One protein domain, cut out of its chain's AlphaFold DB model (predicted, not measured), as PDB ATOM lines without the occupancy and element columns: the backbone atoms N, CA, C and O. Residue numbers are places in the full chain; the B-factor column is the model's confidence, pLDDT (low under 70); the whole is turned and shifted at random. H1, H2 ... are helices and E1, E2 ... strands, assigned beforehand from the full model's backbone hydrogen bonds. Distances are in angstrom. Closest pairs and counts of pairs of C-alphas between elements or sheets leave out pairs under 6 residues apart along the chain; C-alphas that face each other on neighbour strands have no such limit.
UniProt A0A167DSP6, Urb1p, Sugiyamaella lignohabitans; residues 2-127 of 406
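AT A GLANCE: This is residues 2 to 127 of the 406 residues of the protein "Urb1p" of Sugiyamaella lignohabitans (UniProt A0A167DSP6). A helical hairpin of H2 and H3 lies between a small three-stranded sheet, grazed by the end of H2, and H6, which meets the start of H3 at a steep angle. H5 runs on from E3, and a long link leads from it to H6; residues 104 to 109 stand free. The printed part has 126 residues, with helices H1 to H4, strands E1 to E3, then helices H5 and H6; the mixed sheet has the order E1, E3, E2. The class is mixed, helices and strands; the whole is compact, with a radius of gyration of the C-alphas of 15.7 A and spans of 46 by 39 by 26 A.

HOW THE PARTS SIT: H1, residues 4 to 7, is close to H3, residues 26 to 42, but not clearly touching, with the closest C-alphas, of Lys 5 and Asn 41, 7.2 A apart. H2, residues 10 to 17, touches H3 in a hairpin, opposite ways at a shallow tilt of 20 degrees; the closest C-alphas, of Gln 13 and Val 35, are 6.2 A apart. E1, residues 50 to 56, is parallel to E3, residues 78 to 83, with N 54 and O 80 2.9 A apart. E2, residues 71 to 73, and E3 form an antiparallel hairpin, with N 72 and O 79 2.9 A apart. H2, H4, residues 46 to 49, and H5, residues 84 to 92, only graze the sheet. Residues 115 to 119 of H6, residues 108 to 120, touch residue 26 of H3, at a steep tilt of 62 degrees; the closest C-alphas, of Pro 26 and Met 115, are 5.2 A apart. In H2, H3, H5 and H6 every O i to N i+4 pair is within hydrogen-bond range; H1 and H4 are too short for one.

IN THESE COORDINATES: H1 begins at C-alpha 4 (-31.246, 15.757, -56.331). H3 measures 24.3 A, H6 18.6 A and E1 16.5 A. H6 ends at C-alpha 120 (-15.115, -0.043, -35.778).

THE WHOLE: The C-alphas farthest apart, of Asp 3 and Asn 59, lie 45.7 A apart. The printed part has no cut; its long links are E1 to E2 and H5 to H6. The pLDDT is under 70 at residues 2 to 4, 58 to 68 and 123 to 124.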
ATOM      1  N   ILE A   2     -33.103  10.317 -60.409       49.44
ATOM      2  CA  ILE A   2     -33.959  11.252 -59.670       49.44
ATOM      3  C   ILE A   2     -33.140  12.535 -59.467       49.44
ATOM      4  O   ILE A   2     -31.987  12.436 -59.051       49.44
ATOM      5  N   ASP A   3     -33.688  13.701 -59.813       61.84
ATOM      6  CA  ASP A   3     -32.989  14.980 -59.663       61.84
ATOM      7  C   ASP A   3     -32.844  15.323 -58.170       61.84
ATOM      8  O   ASP A   3     -33.826  15.459 -57.434       61.84
ATOM      9  N   GLN A   4     -31.596  15.442 -57.714       66.25
ATOM     10  CA  GLN A   4     -31.246  15.757 -56.331       66.25
ATOM     11  C   GLN A   4     -31.809  17.121 -55.900       66.25
ATOM     12  O   GLN A   4     -32.143  17.302 -54.726       66.25
ATOM     13  N   LYS A   5     -31.969  18.071 -56.833       70.19
ATOM     14  CA  LYS A   5     -32.543  19.390 -56.531       70.19
ATOM     15  C   LYS A   5     -34.049  19.329 -56.306       70.19
ATOM     16  O   LYS A   5     -34.536  19.981 -55.389       70.19
ATOM     17  N   GLU A   6     -34.778  18.514 -57.065       71.19
ATOM     18  CA  GLU A   6     -36.235  18.375 -56.911       71.19
ATOM     19  C   GLU A   6     -36.627  17.686 -55.591       71.19
ATOM     20  O   GLU A   6     -37.667  17.988 -55.002       71.19
ATOM     21  N   GLN A   7     -35.781  16.779 -55.092       76.62
ATOM     22  CA  GLN A   7     -36.017  16.060 -53.833       76.62
ATOM     23  C   GLN A   7     -35.466  16.774 -52.590       76.62
ATOM     24  O   GLN A   7     -35.773  16.367 -51.470       76.62
ATOM     25  N   SER A   8     -34.696  17.854 -52.757       82.25
ATOM     26  CA  SER A   8     -34.208  18.673 -51.641       82.25
ATOM     27  C   SER A   8     -35.293  19.645 -51.183       82.25
ATOM     28  O   SER A   8     -35.242  20.836 -51.470       82.25
ATOM     29  N   ASN A   9     -36.313  19.121 -50.506       88.12
ATOM     30  CA  ASN A   9     -37.425  19.911 -49.991       88.12
ATOM     31  C   ASN A   9     -37.698  19.636 -48.507       88.12
ATOM     32  O   ASN A   9     -37.288  18.620 -47.942       88.12
ATOM     33  N   GLN A  10     -38.431  20.560 -47.890       85.62
ATOM     34  CA  GLN A  10     -38.708  20.546 -46.457       85.62
ATOM     35  C   GLN A  10     -39.454  19.284 -45.997       85.62
ATOM     36  O   GLN A  10     -39.171  18.747 -44.933       85.62
ATOM     37  N   ILE A  11     -40.386  18.776 -46.809       88.06
ATOM     38  CA  ILE A  11     -41.194  17.596 -46.462       88.06
ATOM     39  C   ILE A  11     -40.304  16.353 -46.370       88.06
ATOM     40  O   ILE A  11     -40.498  15.505 -45.498       88.06
ATOM     41  N   VAL A  12     -39.336  16.230 -47.281       89.12
ATOM     42  CA  VAL A  12     -38.357  15.140 -47.263       89.12
ATOM     43  C   VAL A  12     -37.436  15.277 -46.052       89.12
ATOM     44  O   VAL A  12     -37.233  14.288 -45.353       89.12
ATOM     45  N   GLN A  13     -36.950  16.487 -45.752       89.12
ATOM     46  CA  GLN A  13     -36.130  16.745 -44.566       89.12
ATOM     47  C   GLN A  13     -36.845  16.312 -43.276       89.12
ATOM     48  O   GLN A  13     -36.284  15.547 -42.497       89.12
ATOM     49  N   ASP A  14     -38.105  16.716 -43.092       88.69
ATOM     50  CA  ASP A  14     -38.884  16.411 -41.888       88.69
ATOM     51  C   ASP A  14     -39.091  14.902 -41.689       88.69
ATOM     52  O   ASP A  14     -38.992  14.389 -40.574       88.69
ATOM     53  N   LYS A  15     -39.345  14.173 -42.783       89.38
ATOM     54  CA  LYS A  15     -39.483  12.709 -42.759       89.38
ATOM     55  C   LYS A  15     -38.170  11.991 -42.483       89.38
ATOM     56  O   LYS A  15     -38.197  10.888 -41.955       89.38
ATOM     57  N   ILE A  16     -37.037  12.562 -42.884       90.06
ATOM     58  CA  ILE A  16     -35.727  11.985 -42.573       90.06
ATOM     59  C   ILE A  16     -35.401  12.223 -41.097       90.06
ATOM     60  O   ILE A  16     -34.970  11.290 -40.426       90.06
ATOM     61  N   LEU A  17     -35.664  13.424 -40.573       89.44
ATOM     62  CA  LEU A  17     -35.437  13.754 -39.163       89.44
ATOM     63  C   LEU A  17     -36.209  12.828 -38.221       89.44
ATOM     64  O   LEU A  17     -35.641  12.362 -37.239       89.44
ATOM     65  N   SER A  18     -37.452  12.462 -38.548       87.69
ATOM     66  CA  SER A  18     -38.226  11.513 -37.731       87.69
ATOM     67  C   SER A  18     -37.671  10.080 -37.713       87.69
ATOM     68  O   SER A  18     -38.108   9.270 -36.898       87.69
ATOM     69  N   LEU A  19     -36.720   9.752 -38.595       87.62
ATOM     70  CA  LEU A  19     -36.035   8.457 -38.639       87.62
ATOM     71  C   LEU A  19     -34.664   8.475 -37.954       87.62
ATOM     72  O   LEU A  19     -34.081   7.405 -37.774       87.62
ATOM     73  N   ILE A  20     -34.135   9.657 -37.624       89.31
ATOM     74  CA  ILE A  20     -32.804   9.830 -37.039       89.31
ATOM     75  C   ILE A  20     -32.896   9.655 -35.524       89.31
ATOM     76  O   ILE A  20     -33.632  10.373 -34.850       89.31
ATOM     77  N   LEU A  21     -32.087   8.744 -34.976       87.56
ATOM     78  CA  LEU A  21     -31.903   8.627 -33.524       87.56
ATOM     79  C   LEU A  21     -30.763   9.521 -33.014       87.56
ATOM     80  O   LEU A  21     -30.632   9.745 -31.811       87.56
ATOM     81  N   GLY A  22     -29.953  10.057 -33.929       86.69
ATOM     82  CA  GLY A  22     -28.826  10.937 -33.631       86.69
ATOM     83  C   GLY A  22     -27.580  10.186 -33.170       86.69
ATOM     84  O   GLY A  22     -26.651  10.806 -32.663       86.69
ATOM     85  N   SER A  23     -27.548   8.862 -33.316       89.25
ATOM     86  CA  SER A  23     -26.463   7.995 -32.849       89.25
ATOM     87  C   SER A  23     -25.255   7.974 -33.796       89.25
ATOM     88  O   SER A  23     -25.343   8.387 -34.951       89.25
ATOM     89  N   ASN A  24     -24.128   7.412 -33.346       87.06
ATOM     90  CA  ASN A  24     -22.998   7.042 -34.214       87.06
ATOM     91  C   ASN A  24     -23.231   5.752 -35.018       87.06
ATOM     92  O   ASN A  24     -22.281   5.167 -35.538       87.06
ATOM     93  N   SER A  25     -24.476   5.290 -35.167       87.69
ATOM     94  CA  SER A  25     -24.740   4.215 -36.119       87.69
ATOM     95  C   SER A  25     -24.419   4.700 -37.544       87.69
ATOM     96  O   SER A  25     -24.753   5.834 -37.903       87.69
ATOM     97  N   PRO A  26     -23.815   3.860 -38.403       85.81
ATOM     98  CA  PRO A  26     -23.540   4.251 -39.785       85.81
ATOM     99  C   PRO A  26     -24.803   4.662 -40.560       85.81
ATOM    100  O   PRO A  26     -24.741   5.480 -41.474       85.81
ATOM    101  N   ARG A  27     -25.964   4.115 -40.170       88.00
ATOM    102  CA  ARG A  27     -27.276   4.501 -40.698       88.00
ATOM    103  C   ARG A  27     -27.606   5.955 -40.366       88.00
ATOM    104  O   ARG A  27     -27.911   6.714 -41.281       88.00
ATOM    105  N   ASP A  28     -27.546   6.339 -39.092       89.25
ATOM    106  CA  ASP A  28     -27.839   7.714 -38.674       89.25
ATOM    107  C   ASP A  28     -26.832   8.698 -39.264       89.25
ATOM    108  O   ASP A  28     -27.223   9.763 -39.733       89.25
ATOM    109  N   ALA A  29     -25.552   8.324 -39.318       87.94
ATOM    110  CA  ALA A  29     -24.508   9.144 -39.920       87.94
ATOM    111  C   ALA A  29     -24.783   9.437 -41.409       87.94
ATOM    112  O   ALA A  29     -24.622  10.573 -41.859       87.94
ATOM    113  N   LEU A  30     -25.263   8.440 -42.163       89.00
ATOM    114  CA  LEU A  30     -25.687   8.617 -43.554       89.00
ATOM    115  C   LEU A  30     -26.933   9.504 -43.669       89.00
ATOM    116  O   LEU A  30     -26.979  10.382 -44.527       89.00
ATOM    117  N   LEU A  31     -27.936   9.301 -42.810       91.00
ATOM    118  CA  LEU A  31     -29.138  10.140 -42.801       91.00
ATOM    119  C   LEU A  31     -28.798  11.602 -42.476       91.00
ATOM    120  O   LEU A  31     -29.314  12.501 -43.135       91.00
ATOM    121  N   LEU A  32     -27.886  11.844 -41.530       90.38
ATOM    122  CA  LEU A  32     -27.380  13.179 -41.208       90.38
ATOM    123  C   LEU A  32     -26.625  13.807 -42.391       90.38
ATOM    124  O   LEU A  32     -26.825  14.987 -42.664       90.38
ATOM    125  N   ASP A  33     -25.805  13.050 -43.131       88.94
ATOM    126  CA  ASP A  33     -25.151  13.543 -44.358       88.94
ATOM    127  C   ASP A  33     -26.182  13.955 -45.427       88.94
ATOM    128  O   ASP A  33     -26.067  15.022 -46.031       88.94
ATOM    129  N   ILE A  34     -27.251  13.166 -45.600       89.31
ATOM    130  CA  ILE A  34     -28.357  13.504 -46.508       89.31
ATOM    131  C   ILE A  34     -29.059  14.790 -46.057       89.31
ATOM    132  O   ILE A  34     -29.302  15.667 -46.887       89.31
ATOM    133  N   VAL A  35     -29.353  14.937 -44.759       90.62
ATOM    134  CA  VAL A  35     -29.965  16.161 -44.215       90.62
ATOM    135  C   VAL A  35     -29.087  17.377 -44.507       90.62
ATOM    136  O   VAL A  35     -29.610  18.361 -45.023       90.62
ATOM    137  N   LYS A  36     -27.766  17.297 -44.297       88.88
ATOM    138  CA  LYS A  36     -26.836  18.399 -44.607       88.88
ATOM    139  C   LYS A  36     -26.863  18.799 -46.078       88.88
ATOM    140  O   LYS A  36     -26.826  19.983 -46.400       88.88
ATOM    141  N   ARG A  37     -26.939  17.827 -46.992       88.50
ATOM    142  CA  ARG A  37     -27.048  18.104 -48.436       88.50
ATOM    143  C   ARG A  37     -28.368  18.799 -48.776       88.50
ATOM    144  O   ARG A  37     -28.378  19.710 -49.601       88.50
ATOM    145  N   ILE A  38     -29.466  18.396 -48.134       89.50
ATOM    146  CA  ILE A  38     -30.765  19.065 -48.282       89.50
ATOM    147  C   ILE A  38     -30.686  20.500 -47.741       89.50
ATOM    148  O   ILE A  38     -31.094  21.424 -48.439       89.50
ATOM    149  N   GLU A  39     -30.108  20.712 -46.555       90.38
ATOM    150  CA  GLU A  39     -29.899  22.047 -45.966       90.38
ATOM    151  C   GLU A  39     -29.031  22.942 -46.854       90.38
ATOM    152  O   GLU A  39     -29.361  24.109 -47.054       90.38
ATOM    153  N   GLY A  40     -27.963  22.394 -47.443       88.19
ATOM    154  CA  GLY A  40     -27.101  23.113 -48.383       88.19
ATOM    155  C   GLY A  40     -27.851  23.626 -49.616       88.19
ATOM    156  O   GLY A  40     -27.540  24.704 -50.117       88.19
ATOM    157  N   ASN A  41     -28.880  22.899 -50.065       88.69
ATOM    158  CA  ASN A  41     -29.750  23.314 -51.167       88.69
ATOM    159  C   ASN A  41     -30.874  24.265 -50.722       88.69
ATOM    160  O   ASN A  41     -31.224  25.181 -51.464       88.69
ATOM    161  N   LEU A  42     -31.446  24.057 -49.531       88.38
ATOM    162  CA  LEU A  42     -32.530  24.884 -48.987       88.38
ATOM    163  C   LEU A  42     -32.042  26.214 -48.397       88.38
ATOM    164  O   LEU A  42     -32.841  27.133 -48.224       88.38
ATOM    165  N   GLY A  43     -30.759  26.317 -48.040       87.00
ATOM    166  CA  GLY A  43     -30.182  27.479 -47.363       87.00
ATOM    167  C   GLY A  43     -30.710  27.701 -45.940       87.00
ATOM    168  O   GLY A  43     -30.516  28.775 -45.374       87.00
ATOM    169  N   THR A  44     -31.398  26.716 -45.361       86.69
ATOM    170  CA  THR A  44     -31.993  26.785 -44.020       86.69
ATOM    171  C   THR A  44     -31.678  25.515 -43.248       86.69
ATOM    172  O   THR A  44     -31.666  24.427 -43.826       86.69
ATOM    173  N   SER A  45     -31.400  25.657 -41.947       88.19
ATOM    174  CA  SER A  45     -31.116  24.508 -41.092       88.19
ATOM    175  C   SER A  45     -32.389  23.931 -40.480       88.19
ATOM    176  O   SER A  45     -33.284  24.687 -40.092       88.19
ATOM    177  N   TRP A  46     -32.442  22.604 -40.314       88.31
ATOM    178  CA  TRP A  46     -33.497  21.924 -39.558       88.31
ATOM    179  C   TRP A  46     -33.614  22.456 -38.128       88.31
ATOM    180  O   TRP A  46     -34.699  22.458 -37.548       88.31
ATOM    181  N   ASN A  47     -32.511  22.969 -37.583       85.69
ATOM    182  CA  ASN A  47     -32.446  23.486 -36.229       85.69
ATOM    183  C   ASN A  47     -33.357  24.705 -36.007       85.69
ATOM    184  O   ASN A  47     -33.893  24.893 -34.922       85.69
ATOM    185  N   ASN A  48     -33.638  25.481 -37.062       85.75
ATOM    186  CA  ASN A  48     -34.570  26.616 -37.008       85.75
ATOM    187  C   ASN A  48     -36.020  26.193 -36.713       85.75
ATOM    188  O   ASN A  48     -36.877  27.043 -36.482       85.75
ATOM    189  N   ARG A  49     -36.313  24.891 -36.785       85.50
ATOM    190  CA  ARG A  49     -37.634  24.315 -36.524       85.50
ATOM    191  C   ARG A  49     -37.705  23.568 -35.201       85.50
ATOM    192  O   ARG A  49     -38.763  23.027 -34.883       85.50
ATOM    193  N   VAL A  50     -36.609  23.514 -34.451       86.75
ATOM    194  CA  VAL A  50     -36.616  22.990 -33.090       86.75
ATOM    195  C   VAL A  50     -37.164  24.084 -32.187       86.75
ATOM    196  O   VAL A  50     -36.537  25.126 -32.030       86.75
ATOM    197  N   PHE A  51     -38.352  23.869 -31.626       85.88
ATOM    198  CA  PHE A  51     -38.979  24.846 -30.725       85.88
ATOM    199  C   PHE A  51     -38.747  24.502 -29.248       85.88
ATOM    200  O   PHE A  51     -38.914  25.355 -28.381       85.88
ATOM    201  N   SER A  52     -38.390  23.250 -28.952       85.62
ATOM    202  CA  SER A  52     -38.058  22.802 -27.602       85.62
ATOM    203  C   SER A  52     -37.020  21.684 -27.635       85.62
ATOM    204  O   SER A  52     -36.982  20.858 -28.548       85.62
ATOM    205  N   SER A  53     -36.143  21.680 -26.636       87.38
ATOM    206  CA  SER A  53     -35.185  20.606 -26.379       87.38
ATOM    207  C   SER A  53     -35.307  20.190 -24.924       87.38
ATOM    208  O   SER A  53     -35.353  21.074 -24.076       87.38
ATOM    209  N   GLN A  54     -35.347  18.891 -24.646       87.81
ATOM    210  CA  GLN A  54     -35.460  18.348 -23.293       87.81
ATOM    211  C   GLN A  54     -34.348  17.345 -23.008       87.81
ATOM    212  O   GLN A  54     -34.076  16.457 -23.823       87.81
ATOM    213  N   PHE A  55     -33.741  17.453 -21.825       88.81
ATOM    214  CA  PHE A  55     -32.827  16.435 -21.309       88.81
ATOM    215  C   PHE A  55     -33.576  15.429 -20.437       88.81
ATOM    216  O   PHE A  55     -34.117  15.763 -19.382       88.81
ATOM    217  N   GLN A  56     -33.583  14.172 -20.864       87.56
ATOM    218  CA  GLN A  56     -34.232  13.076 -20.159       87.56
ATOM    219  C   GLN A  56     -33.183  12.204 -19.469       87.56
ATOM    220  O   GLN A  56     -32.145  11.876 -20.038       87.56
ATOM    221  N   SER A  57     -33.457  11.802 -18.229       77.75
ATOM    222  CA  SER A  57     -32.674  10.780 -17.534       77.75
ATOM    223  C   SER A  57     -33.467   9.478 -17.565       77.75
ATOM    224  O   SER A  57     -34.473   9.336 -16.864       77.75
ATOM    225  N   SER A  58     -33.059   8.536 -18.413       64.38
ATOM    226  CA  SER A  58     -33.635   7.197 -18.401       64.38
ATOM    227  C   SER A  58     -33.058   6.430 -17.204       64.38
ATOM    228  O   SER A  58     -31.911   5.998 -17.180       64.38
ATOM    229  N   ASN A  59     -33.862   6.247 -16.154       52.19
ATOM    230  CA  ASN A  59     -33.448   5.473 -14.973       52.19
ATOM    231  C   ASN A  59     -33.328   3.958 -15.240       52.19
ATOM    232  O   ASN A  59     -32.975   3.203 -14.336       52.19
ATOM    233  N   ASN A  60     -33.612   3.495 -16.460       46.97
ATOM    234  CA  ASN A  60     -33.635   2.085 -16.820       46.97
ATOM    235  C   ASN A  60     -32.779   1.851 -18.064       46.97
ATOM    236  O   ASN A  60     -32.780   2.662 -18.982       46.97
ATOM    237  N   LYS A  61     -32.083   0.711 -18.115       47.94
ATOM    238  CA  LYS A  61     -31.501   0.183 -19.354       47.94
ATOM    239  C   LYS A  61     -32.656  -0.151 -20.301       47.94
ATOM    240  O   LYS A  61     -33.197  -1.247 -20.232       47.94
ATOM    241  N   VAL A  62     -33.098   0.830 -21.079       49.41
ATOM    242  CA  VAL A  62     -34.181   0.668 -22.048       49.41
ATOM    243  C   VAL A  62     -33.628  -0.145 -23.219       49.41
ATOM    244  O   VAL A  62     -32.624   0.252 -23.816       49.41
ATOM    245  N   ASP A  63     -34.249  -1.290 -23.516       52.03
ATOM    246  CA  ASP A  63     -33.991  -2.044 -24.749       52.03
ATOM    247  C   ASP A  63     -34.183  -1.117 -25.962       52.03
ATOM    248  O   ASP A  63     -35.071  -0.263 -25.962       52.03
ATOM    249  N   ASP A  64     -33.392  -1.289 -27.026       49.84
ATOM    250  CA  ASP A  64     -33.405  -0.418 -28.221       49.84
ATOM    251  C   ASP A  64     -34.799  -0.209 -28.851       49.84
ATOM    252  O   ASP A  64     -35.019   0.770 -29.564       49.84
ATOM    253  N   TYR A  65     -35.754  -1.099 -28.568       49.03
ATOM    254  CA  TYR A  65     -37.131  -1.064 -29.067       49.03
ATOM    255  C   TYR A  65     -38.091  -0.159 -28.277       49.03
ATOM    256  O   TYR A  65     -39.161   0.164 -28.789       49.03
ATOM    257  N   GLU A  66     -37.736   0.261 -27.061       55.53
ATOM    258  CA  GLU A  66     -38.573   1.116 -26.200       55.53
ATOM    259  C   GLU A  66     -38.101   2.578 -26.162       55.53
ATOM    260  O   GLU A  66     -38.649   3.409 -25.433       55.53
ATOM    261  N   ARG A  67     -37.084   2.924 -26.960       63.62
ATOM    262  CA  ARG A  67     -36.570   4.291 -27.018       63.62
ATOM    263  C   ARG A  67     -37.599   5.234 -27.618       63.62
ATOM    264  O   ARG A  67     -38.118   5.009 -28.712       63.62
ATOM    265  N   GLN A  68     -37.848   6.328 -26.905       66.62
ATOM    266  CA  GLN A  68     -38.613   7.426 -27.469       66.62
ATOM    267  C   GLN A  68     -37.863   8.005 -28.677       66.62
ATOM    268  O   GLN A  68     -36.630   8.064 -28.668       66.62
ATOM    269  N   PRO A  69     -38.587   8.407 -29.732       74.44
ATOM    270  CA  PRO A  69     -37.965   9.030 -30.887       74.44
ATOM    271  C   PRO A  69     -37.268  10.329 -30.468       74.44
ATOM    272  O   PRO A  69     -37.862  11.166 -29.792       74.44
ATOM    273  N   THR A  70     -36.023  10.506 -30.914       84.88
ATOM    274  CA  THR A  70     -35.218  11.709 -30.647       84.88
ATOM    275  C   THR A  70     -35.909  12.978 -31.148       84.88
ATOM    276  O   THR A  70     -35.795  14.028 -30.524       84.88
ATOM    277  N   PHE A  71     -36.652  12.867 -32.253       87.31
ATOM    278  CA  PHE A  71     -37.451  13.937 -32.838       87.31
ATOM    279  C   PHE A  71     -38.943  13.630 -32.737       87.31
ATOM    280  O   PHE A  71     -39.437  12.679 -33.347       87.31
ATOM    281  N   ILE A  72     -39.685  14.492 -32.045       85.56
ATOM    282  CA  ILE A  72     -41.146  14.455 -31.994       85.56
ATOM    283  C   ILE A  72     -41.676  15.630 -32.814       85.56
ATOM    284  O   ILE A  72     -41.450  16.793 -32.487       85.56
ATOM    285  N   HIS A  73     -42.370  15.332 -33.912       84.75
ATOM    286  CA  HIS A  73     -42.966  16.357 -34.765       84.75
ATOM    287  C   HIS A  73     -44.322  16.804 -34.204       84.75
ATOM    288  O   HIS A  73     -45.269  16.016 -34.136       84.75
ATOM    289  N   THR A  74     -44.432  18.079 -33.848       84.94
ATOM    290  CA  THR A  74     -45.659  18.728 -33.373       84.94
ATOM    291  C   THR A  74     -46.178  19.729 -34.416       84.94
ATOM    292  O   THR A  74     -45.685  19.797 -35.541       84.94
ATOM    293  N   LYS A  75     -47.228  20.493 -34.083       81.00
ATOM    294  CA  LYS A  75     -47.741  21.555 -34.967       81.00
ATOM    295  C   LYS A  75     -46.794  22.755 -35.055       81.00
ATOM    296  O   LYS A  75     -46.786  23.426 -36.081       81.00
ATOM    297  N   ASP A  76     -46.018  22.988 -33.999       79.75
ATOM    298  CA  ASP A  76     -45.153  24.160 -33.845       79.75
ATOM    299  C   ASP A  76     -43.713  23.892 -34.314       79.75
ATOM    300  O   ASP A  76     -42.922  24.819 -34.462       79.75
ATOM    301  N   GLY A  77     -43.376  22.630 -34.607       86.00
ATOM    302  CA  GLY A  77     -42.069  22.226 -35.115       86.00
ATOM    303  C   GLY A  77     -41.626  20.884 -34.549       86.00
ATOM    304  O   GLY A  77     -42.435  19.975 -34.368       86.00
ATOM    305  N   PHE A  78     -40.332  20.760 -34.273       87.94
ATOM    306  CA  PHE A  78     -39.742  19.592 -33.633       87.94
ATOM    307  C   PHE A  78     -39.444  19.851 -32.157       87.94
ATOM    308  O   PHE A  78     -38.888  20.885 -31.786       87.94
ATOM    309  N   GLU A  79     -39.784  18.867 -31.336       89.62
ATOM    310  CA  GLU A  79     -39.279  18.708 -29.979       89.62
ATOM    311  C   GLU A  79     -38.154  17.671 -30.009       89.62
ATOM    312  O   GLU A  79     -38.331  16.574 -30.552       89.62
ATOM    313  N   VAL A  80     -36.987  18.039 -29.477       90.94
ATOM    314  CA  VAL A  80     -35.801  17.172 -29.438       90.94
ATOM    315  C   VAL A  80     -35.598  16.648 -28.025       90.94
ATOM    316  O   VAL A  80     -35.425  17.428 -27.093       90.94
ATOM    317  N   SER A  81     -35.581  15.328 -27.863       90.25
ATOM    318  CA  SER A  81     -35.316  14.678 -26.576       90.25
ATOM    319  C   SER A  81     -33.938  14.024 -26.581       90.25
ATOM    320  O   SER A  81     -33.659  13.166 -27.419       90.25
ATOM    321  N   LEU A  82     -33.071  14.432 -25.651       91.56
ATOM    322  CA  LEU A  82     -31.721  13.891 -25.492       91.56
ATOM    323  C   LEU A  82     -31.580  13.150 -24.164       91.56
ATOM    324  O   LEU A  82     -31.947  13.667 -23.111       91.56
ATOM    325  N   ASP A  83     -30.991  11.962 -24.208       91.19
ATOM    326  CA  ASP A  83     -30.751  11.131 -23.035       91.19
ATOM    327  C   ASP A  83     -29.403  11.472 -22.386       91.19
ATOM    328  O   ASP A  83     -28.346  11.373 -23.017       91.19
ATOM    329  N   ILE A  84     -29.435  11.849 -21.107       92.12
ATOM    330  CA  ILE A  84     -28.254  12.254 -20.335       92.12
ATOM    331  C   ILE A  84     -27.218  11.123 -20.232       92.12
ATOM    332  O   ILE A  84     -26.018  11.388 -20.329       92.12
ATOM    333  N   GLU A  85     -27.637   9.863 -20.078       90.50
ATOM    334  CA  GLU A  85     -26.693   8.741 -19.994       90.50
ATOM    335  C   GLU A  85     -26.044   8.462 -21.356       90.50
ATOM    336  O   GLU A  85     -24.858   8.132 -21.406       90.50
ATOM    337  N   ILE A  86     -26.755   8.689 -22.467       91.50
ATOM    338  CA  ILE A  86     -26.161   8.610 -23.812       91.50
ATOM    339  C   ILE A  86     -25.189   9.777 -24.040       91.50
ATOM    340  O   ILE A  86     -24.109   9.562 -24.595       91.50
ATOM    341  N   ILE A  87     -25.492  11.001 -23.582       93.88
ATOM    342  CA  ILE A  87     -24.541  12.133 -23.647       93.88
ATOM    343  C   ILE A  87     -23.269  11.795 -22.866       93.88
ATOM    344  O   ILE A  87     -22.158  11.947 -23.375       93.88
ATOM    345  N   LYS A  88     -23.411  11.274 -21.647       93.69
ATOM    346  CA  LYS A  88     -22.288  10.845 -20.810       93.69
ATOM    347  C   LYS A  88     -21.477   9.716 -21.451       93.69
ATOM    348  O   LYS A  88     -20.249   9.804 -21.472       93.69
ATOM    349  N   ALA A  89     -22.126   8.709 -22.035       92.25
ATOM    350  CA  ALA A  89     -21.447   7.672 -22.812       92.25
ATOM    351  C   ALA A  89     -20.703   8.275 -24.020       92.25
ATOM    352  O   ALA A  89     -19.578   7.883 -24.324       92.25
ATOM    353  N   SER A  90     -21.275   9.303 -24.657       93.44
ATOM    354  CA  SER A  90     -20.644  10.028 -25.771       93.44
ATOM    355  C   SER A  90     -19.387  10.789 -25.343       93.44
ATOM    356  O   SER A  90     -18.450  10.907 -26.129       93.44
ATOM    357  N   VAL A  91     -19.330  11.275 -24.097       94.12
ATOM    358  CA  VAL A  91     -18.111  11.843 -23.494       94.12
ATOM    359  C   VAL A  91     -17.066  10.751 -23.253       94.12
ATOM    360  O   VAL A  91     -15.896  10.944 -23.576       94.12
ATOM    361  N   GLN A  92     -17.476   9.605 -22.702       92.19
ATOM    362  CA  GLN A  92     -16.585   8.496 -22.332       92.19
ATOM    363  C   GLN A  92     -15.981   7.759 -23.536       92.19
ATOM    364  O   GLN A  92     -14.850   7.276 -23.463       92.19
ATOM    365  N   SER A  93     -16.720   7.714 -24.640       90.25
ATOM    366  CA  SER A  93     -16.331   7.045 -25.884       90.25
ATOM    367  C   SER A  93     -16.027   8.047 -27.003       90.25
ATOM    368  O   SER A  93     -16.116   7.719 -28.184       90.25
ATOM    369  N   PHE A  94     -15.666   9.288 -26.653       91.38
ATOM    370  CA  PHE A  94     -15.326  10.317 -27.632       91.38
ATOM    371  C   PHE A  94     -14.074   9.938 -28.440       91.38
ATOM    372  O   PHE A  94     -13.036   9.556 -27.891       91.38
ATOM    373  N   HIS A  95     -14.151  10.112 -29.761       89.12
ATOM    374  CA  HIS A  95     -13.039   9.861 -30.670       89.12
ATOM    375  C   HIS A  95     -12.792  11.090 -31.566       89.12
ATOM    376  O   HIS A  95     -13.661  11.454 -32.361       89.12
ATOM    377  N   PRO A  96     -11.611  11.732 -31.504       87.25
ATOM    378  CA  PRO A  96     -11.367  13.031 -32.148       87.25
ATOM    379  C   PRO A  96     -11.321  12.980 -33.680       87.25
ATOM    380  O   PRO A  96     -11.458  14.012 -34.333       87.25
ATOM    381  N   MET A  97     -11.116  11.794 -34.260       84.25
ATOM    382  CA  MET A  97     -11.126  11.577 -35.714       84.25
ATOM    383  C   MET A  97     -12.457  11.013 -36.225       84.25
ATOM    384  O   MET A  97     -12.569  10.704 -37.408       84.25
ATOM    385  N   ALA A  98     -13.455  10.831 -35.354       82.75
ATOM    386  CA  ALA A  98     -14.746  10.318 -35.785       82.75
ATOM    387  C   ALA A  98     -15.493  11.382 -36.589       82.75
ATOM    388  O   ALA A  98     -16.067  12.328 -36.053       82.75
ATOM    389  N   ASN A  99     -15.461  11.208 -37.904       82.50
ATOM    390  CA  ASN A  99     -16.196  12.014 -38.854       82.50
ATOM    391  C   ASN A  99     -16.727  11.097 -39.951       82.50
ATOM    392  O   ASN A  99     -15.982  10.287 -40.507       82.50
ATOM    393  N   PHE A 100     -18.007  11.244 -40.265       82.56
ATOM    394  CA  PHE A 100     -18.641  10.531 -41.358       82.56
ATOM    395  C   PHE A 100     -19.142  11.549 -42.375       82.56
ATOM    396  O   PHE A 100     -20.059  12.323 -42.109       82.56
ATOM    397  N   THR A 101     -18.516  11.539 -43.544       80.62
ATOM    398  CA  THR A 101     -18.918  12.330 -44.706       80.62
ATOM    399  C   THR A 101     -18.960  11.415 -45.913       80.62
ATOM    400  O   THR A 101     -18.079  10.570 -46.079       80.62
ATOM    401  N   VAL A 102     -19.960  11.551 -46.771       82.75
ATOM    402  CA  VAL A 102     -19.998  10.799 -48.031       82.75
ATOM    403  C   VAL A 102     -19.542  11.736 -49.140       82.75
ATOM    404  O   VAL A 102     -20.069  12.834 -49.275       82.75
ATOM    405  N   GLU A 103     -18.540  11.336 -49.917       82.56
ATOM    406  CA  GLU A 103     -18.092  12.106 -51.084       82.56
ATOM    407  C   GLU A 103     -19.060  11.914 -52.259       82.56
ATOM    408  O   GLU A 103     -19.833  10.952 -52.314       82.56
ATOM    409  N   GLU A 104     -19.067  12.856 -53.198       74.56
ATOM    410  CA  GLU A 104     -19.867  12.728 -54.413       74.56
ATOM    411  C   GLU A 104     -19.266  11.644 -55.322       74.56
ATOM    412  O   GLU A 104     -18.064  11.636 -55.573       74.56
ATOM    413  N   ASN A 105     -20.118  10.758 -55.850       78.50
ATOM    414  CA  ASN A 105     -19.777   9.660 -56.773       78.50
ATOM    415  C   ASN A 105     -19.143   8.395 -56.166       78.50
ATOM    416  O   ASN A 105     -18.623   7.575 -56.921       78.50
ATOM    417  N   LEU A 106     -19.238   8.182 -54.850       82.56
ATOM    418  CA  LEU A 106     -18.874   6.888 -54.263       82.56
ATOM    419  C   LEU A 106     -19.824   5.778 -54.733       82.56
ATOM    420  O   LEU A 106     -21.048   5.940 -54.764       82.56
ATOM    421  N   SER A 107     -19.253   4.626 -55.066       86.69
ATOM    422  CA  SER A 107     -19.994   3.390 -55.291       86.69
ATOM    423  C   SER A 107     -20.615   2.873 -53.986       86.69
ATOM    424  O   SER A 107     -20.177   3.198 -52.881       86.69
ATOM    425  N   LEU A 108     -21.646   2.027 -54.098       84.75
ATOM    426  CA  LEU A 108     -22.286   1.420 -52.924       84.75
ATOM    427  C   LEU A 108     -21.304   0.591 -52.079       84.75
ATOM    428  O   LEU A 108     -21.433   0.571 -50.858       84.75
ATOM    429  N   ASP A 109     -20.324  -0.050 -52.716       87.94
ATOM    430  CA  ASP A 109     -19.308  -0.872 -52.047       87.94
ATOM    431  C   ASP A 109     -18.333  -0.016 -51.215       87.94
ATOM    432  O   ASP A 109     -18.008  -0.331 -50.067       87.94
ATOM    433  N   GLU A 110     -17.946   1.151 -51.736       87.62
ATOM    434  CA  GLU A 110     -17.113   2.112 -51.003       87.62
ATOM    435  C   GLU A 110     -17.864   2.721 -49.812       87.62
ATOM    436  O   GLU A 110     -17.289   2.884 -48.733       87.62
ATOM    437  N   ILE A 111     -19.164   3.002 -49.968       85.50
ATOM    438  CA  ILE A 111     -20.014   3.462 -48.862       85.50
ATOM    439  C   ILE A 111     -20.097   2.381 -47.779       85.50
ATOM    440  O   ILE A 111     -19.905   2.691 -46.604       85.50
ATOM    441  N   GLN A 112     -20.320   1.115 -48.148       87.00
ATOM    442  CA  GLN A 112     -20.354   0.003 -47.192       87.00
ATOM    443  C   GLN A 112     -19.022  -0.161 -46.453       87.00
ATOM    444  O   GLN A 112     -19.009  -0.301 -45.228       87.00
ATOM    445  N   THR A 113     -17.902  -0.056 -47.167       87.75
ATOM    446  CA  THR A 113     -16.560  -0.106 -46.571       87.75
ATOM    447  C   THR A 113     -16.349   1.036 -45.573       87.75
ATOM    448  O   THR A 113     -15.833   0.821 -44.473       87.75
ATOM    449  N   LYS A 114     -16.807   2.249 -45.906       86.31
ATOM    450  CA  LYS A 114     -16.741   3.417 -45.014       86.31
ATOM    451  C   LYS A 114     -17.655   3.280 -43.793       86.31
ATOM    452  O   LYS A 114     -17.285   3.686 -42.695       86.31
ATOM    453  N   MET A 115     -18.834   2.683 -43.955       86.56
ATOM    454  CA  MET A 115     -19.734   2.376 -42.840       86.56
ATOM    455  C   MET A 115     -19.108   1.357 -41.881       86.56
ATOM    456  O   MET A 115     -19.190   1.535 -40.667       86.56
ATOM    457  N   ALA A 116     -18.439   0.328 -42.409       86.12
ATOM    458  CA  ALA A 116     -17.745  -0.671 -41.601       86.12
ATOM    459  C   ALA A 116     -16.568  -0.063 -40.820       86.12
ATOM    460  O   ALA A 116     -16.431  -0.309 -39.622       86.12
ATOM    461  N   SER A 117     -15.748   0.778 -41.461       85.00
ATOM    462  CA  SER A 117     -14.633   1.444 -40.778       85.00
ATOM    463  C   SER A 117     -15.105   2.425 -39.702       85.00
ATOM    464  O   SER A 117     -14.518   2.462 -38.623       85.00
ATOM    465  N   PHE A 118     -16.196   3.159 -39.947       84.31
ATOM    466  CA  PHE A 118     -16.804   4.042 -38.951       84.31
ATOM    467  C   PHE A 118     -17.373   3.262 -37.758       84.31
ATOM    468  O   PHE A 118     -17.161   3.651 -36.613       84.31
ATOM    469  N   SER A 119     -18.025   2.120 -38.006       84.00
ATOM    470  CA  SER A 119     -18.548   1.256 -36.940       84.00
ATOM    471  C   SER A 119     -17.444   0.703 -36.033       84.00
ATOM    472  O   SER A 119     -17.668   0.537 -34.838       84.00
ATOM    473  N   ASN A 120     -16.246   0.452 -36.568       82.44
ATOM    474  CA  ASN A 120     -15.115  -0.043 -35.778       82.44
ATOM    475  C   ASN A 120     -14.586   0.983 -34.762       82.44
ATOM    476  O   ASN A 120     -13.918   0.590 -33.809       82.44
ATOM    477  N   LEU A 121     -14.879   2.279 -34.939       79.19
ATOM    478  CA  LEU A 121     -14.512   3.317 -33.968       79.19
ATOM    479  C   LEU A 121     -15.373   3.259 -32.695       79.19
ATOM    480  O   LEU A 121     -14.955   3.768 -31.658       79.19
ATOM    481  N   TYR A 122     -16.554   2.636 -32.769       77.31
ATOM    482  CA  TYR A 122     -17.552   2.599 -31.698       77.31
ATOM    483  C   TYR A 122     -18.039   1.161 -31.459       77.31
ATOM    484  O   TYR A 122     -19.127   0.791 -31.896       77.31
ATOM    485  N   PRO A 123     -17.233   0.316 -30.792       59.72
ATOM    486  CA  PRO A 123     -17.454  -1.128 -30.793       59.72
ATOM    487  C   PRO A 123     -18.645  -1.623 -29.957       59.72
ATOM    488  O   PRO A 123     -19.118  -2.725 -30.232       59.72
ATOM    489  N   THR A 124     -19.131  -0.888 -28.947       62.62
ATOM    490  CA  THR A 124     -20.170  -1.432 -28.039       62.62
ATOM    491  C   THR A 124     -21.198  -0.446 -27.500       62.62
ATOM    492  O   THR A 124     -22.307  -0.871 -27.186       62.62
ATOM    493  N   ASP A 125     -20.869   0.842 -27.382       70.19
ATOM    494  CA  ASP A 125     -21.727   1.782 -26.659       70.19
ATOM    495  C   ASP A 125     -22.566   2.621 -27.612       70.19
ATOM    496  O   ASP A 125     -22.073   3.184 -28.593       70.19
ATOM    497  N   ILE A 126     -23.851   2.742 -27.287       84.00
ATOM    498  CA  ILE A 126     -24.730   3.647 -28.007       84.00
ATOM    499  C   ILE A 126     -24.406   5.063 -27.558       84.00
ATOM    500  O   ILE A 126     -24.628   5.438 -26.410       84.00
ATOM    501  N   VAL A 127     -23.877   5.836 -28.496       90.44
ATOM    502  CA  VAL A 127     -23.434   7.211 -28.293       90.44
ATOM    503  C   VAL A 127     -24.004   8.106 -29.380       90.44
ATOM    504  O   VAL A 127     -24.270   7.651 -30.497       90.44
TER     505      VAL A 127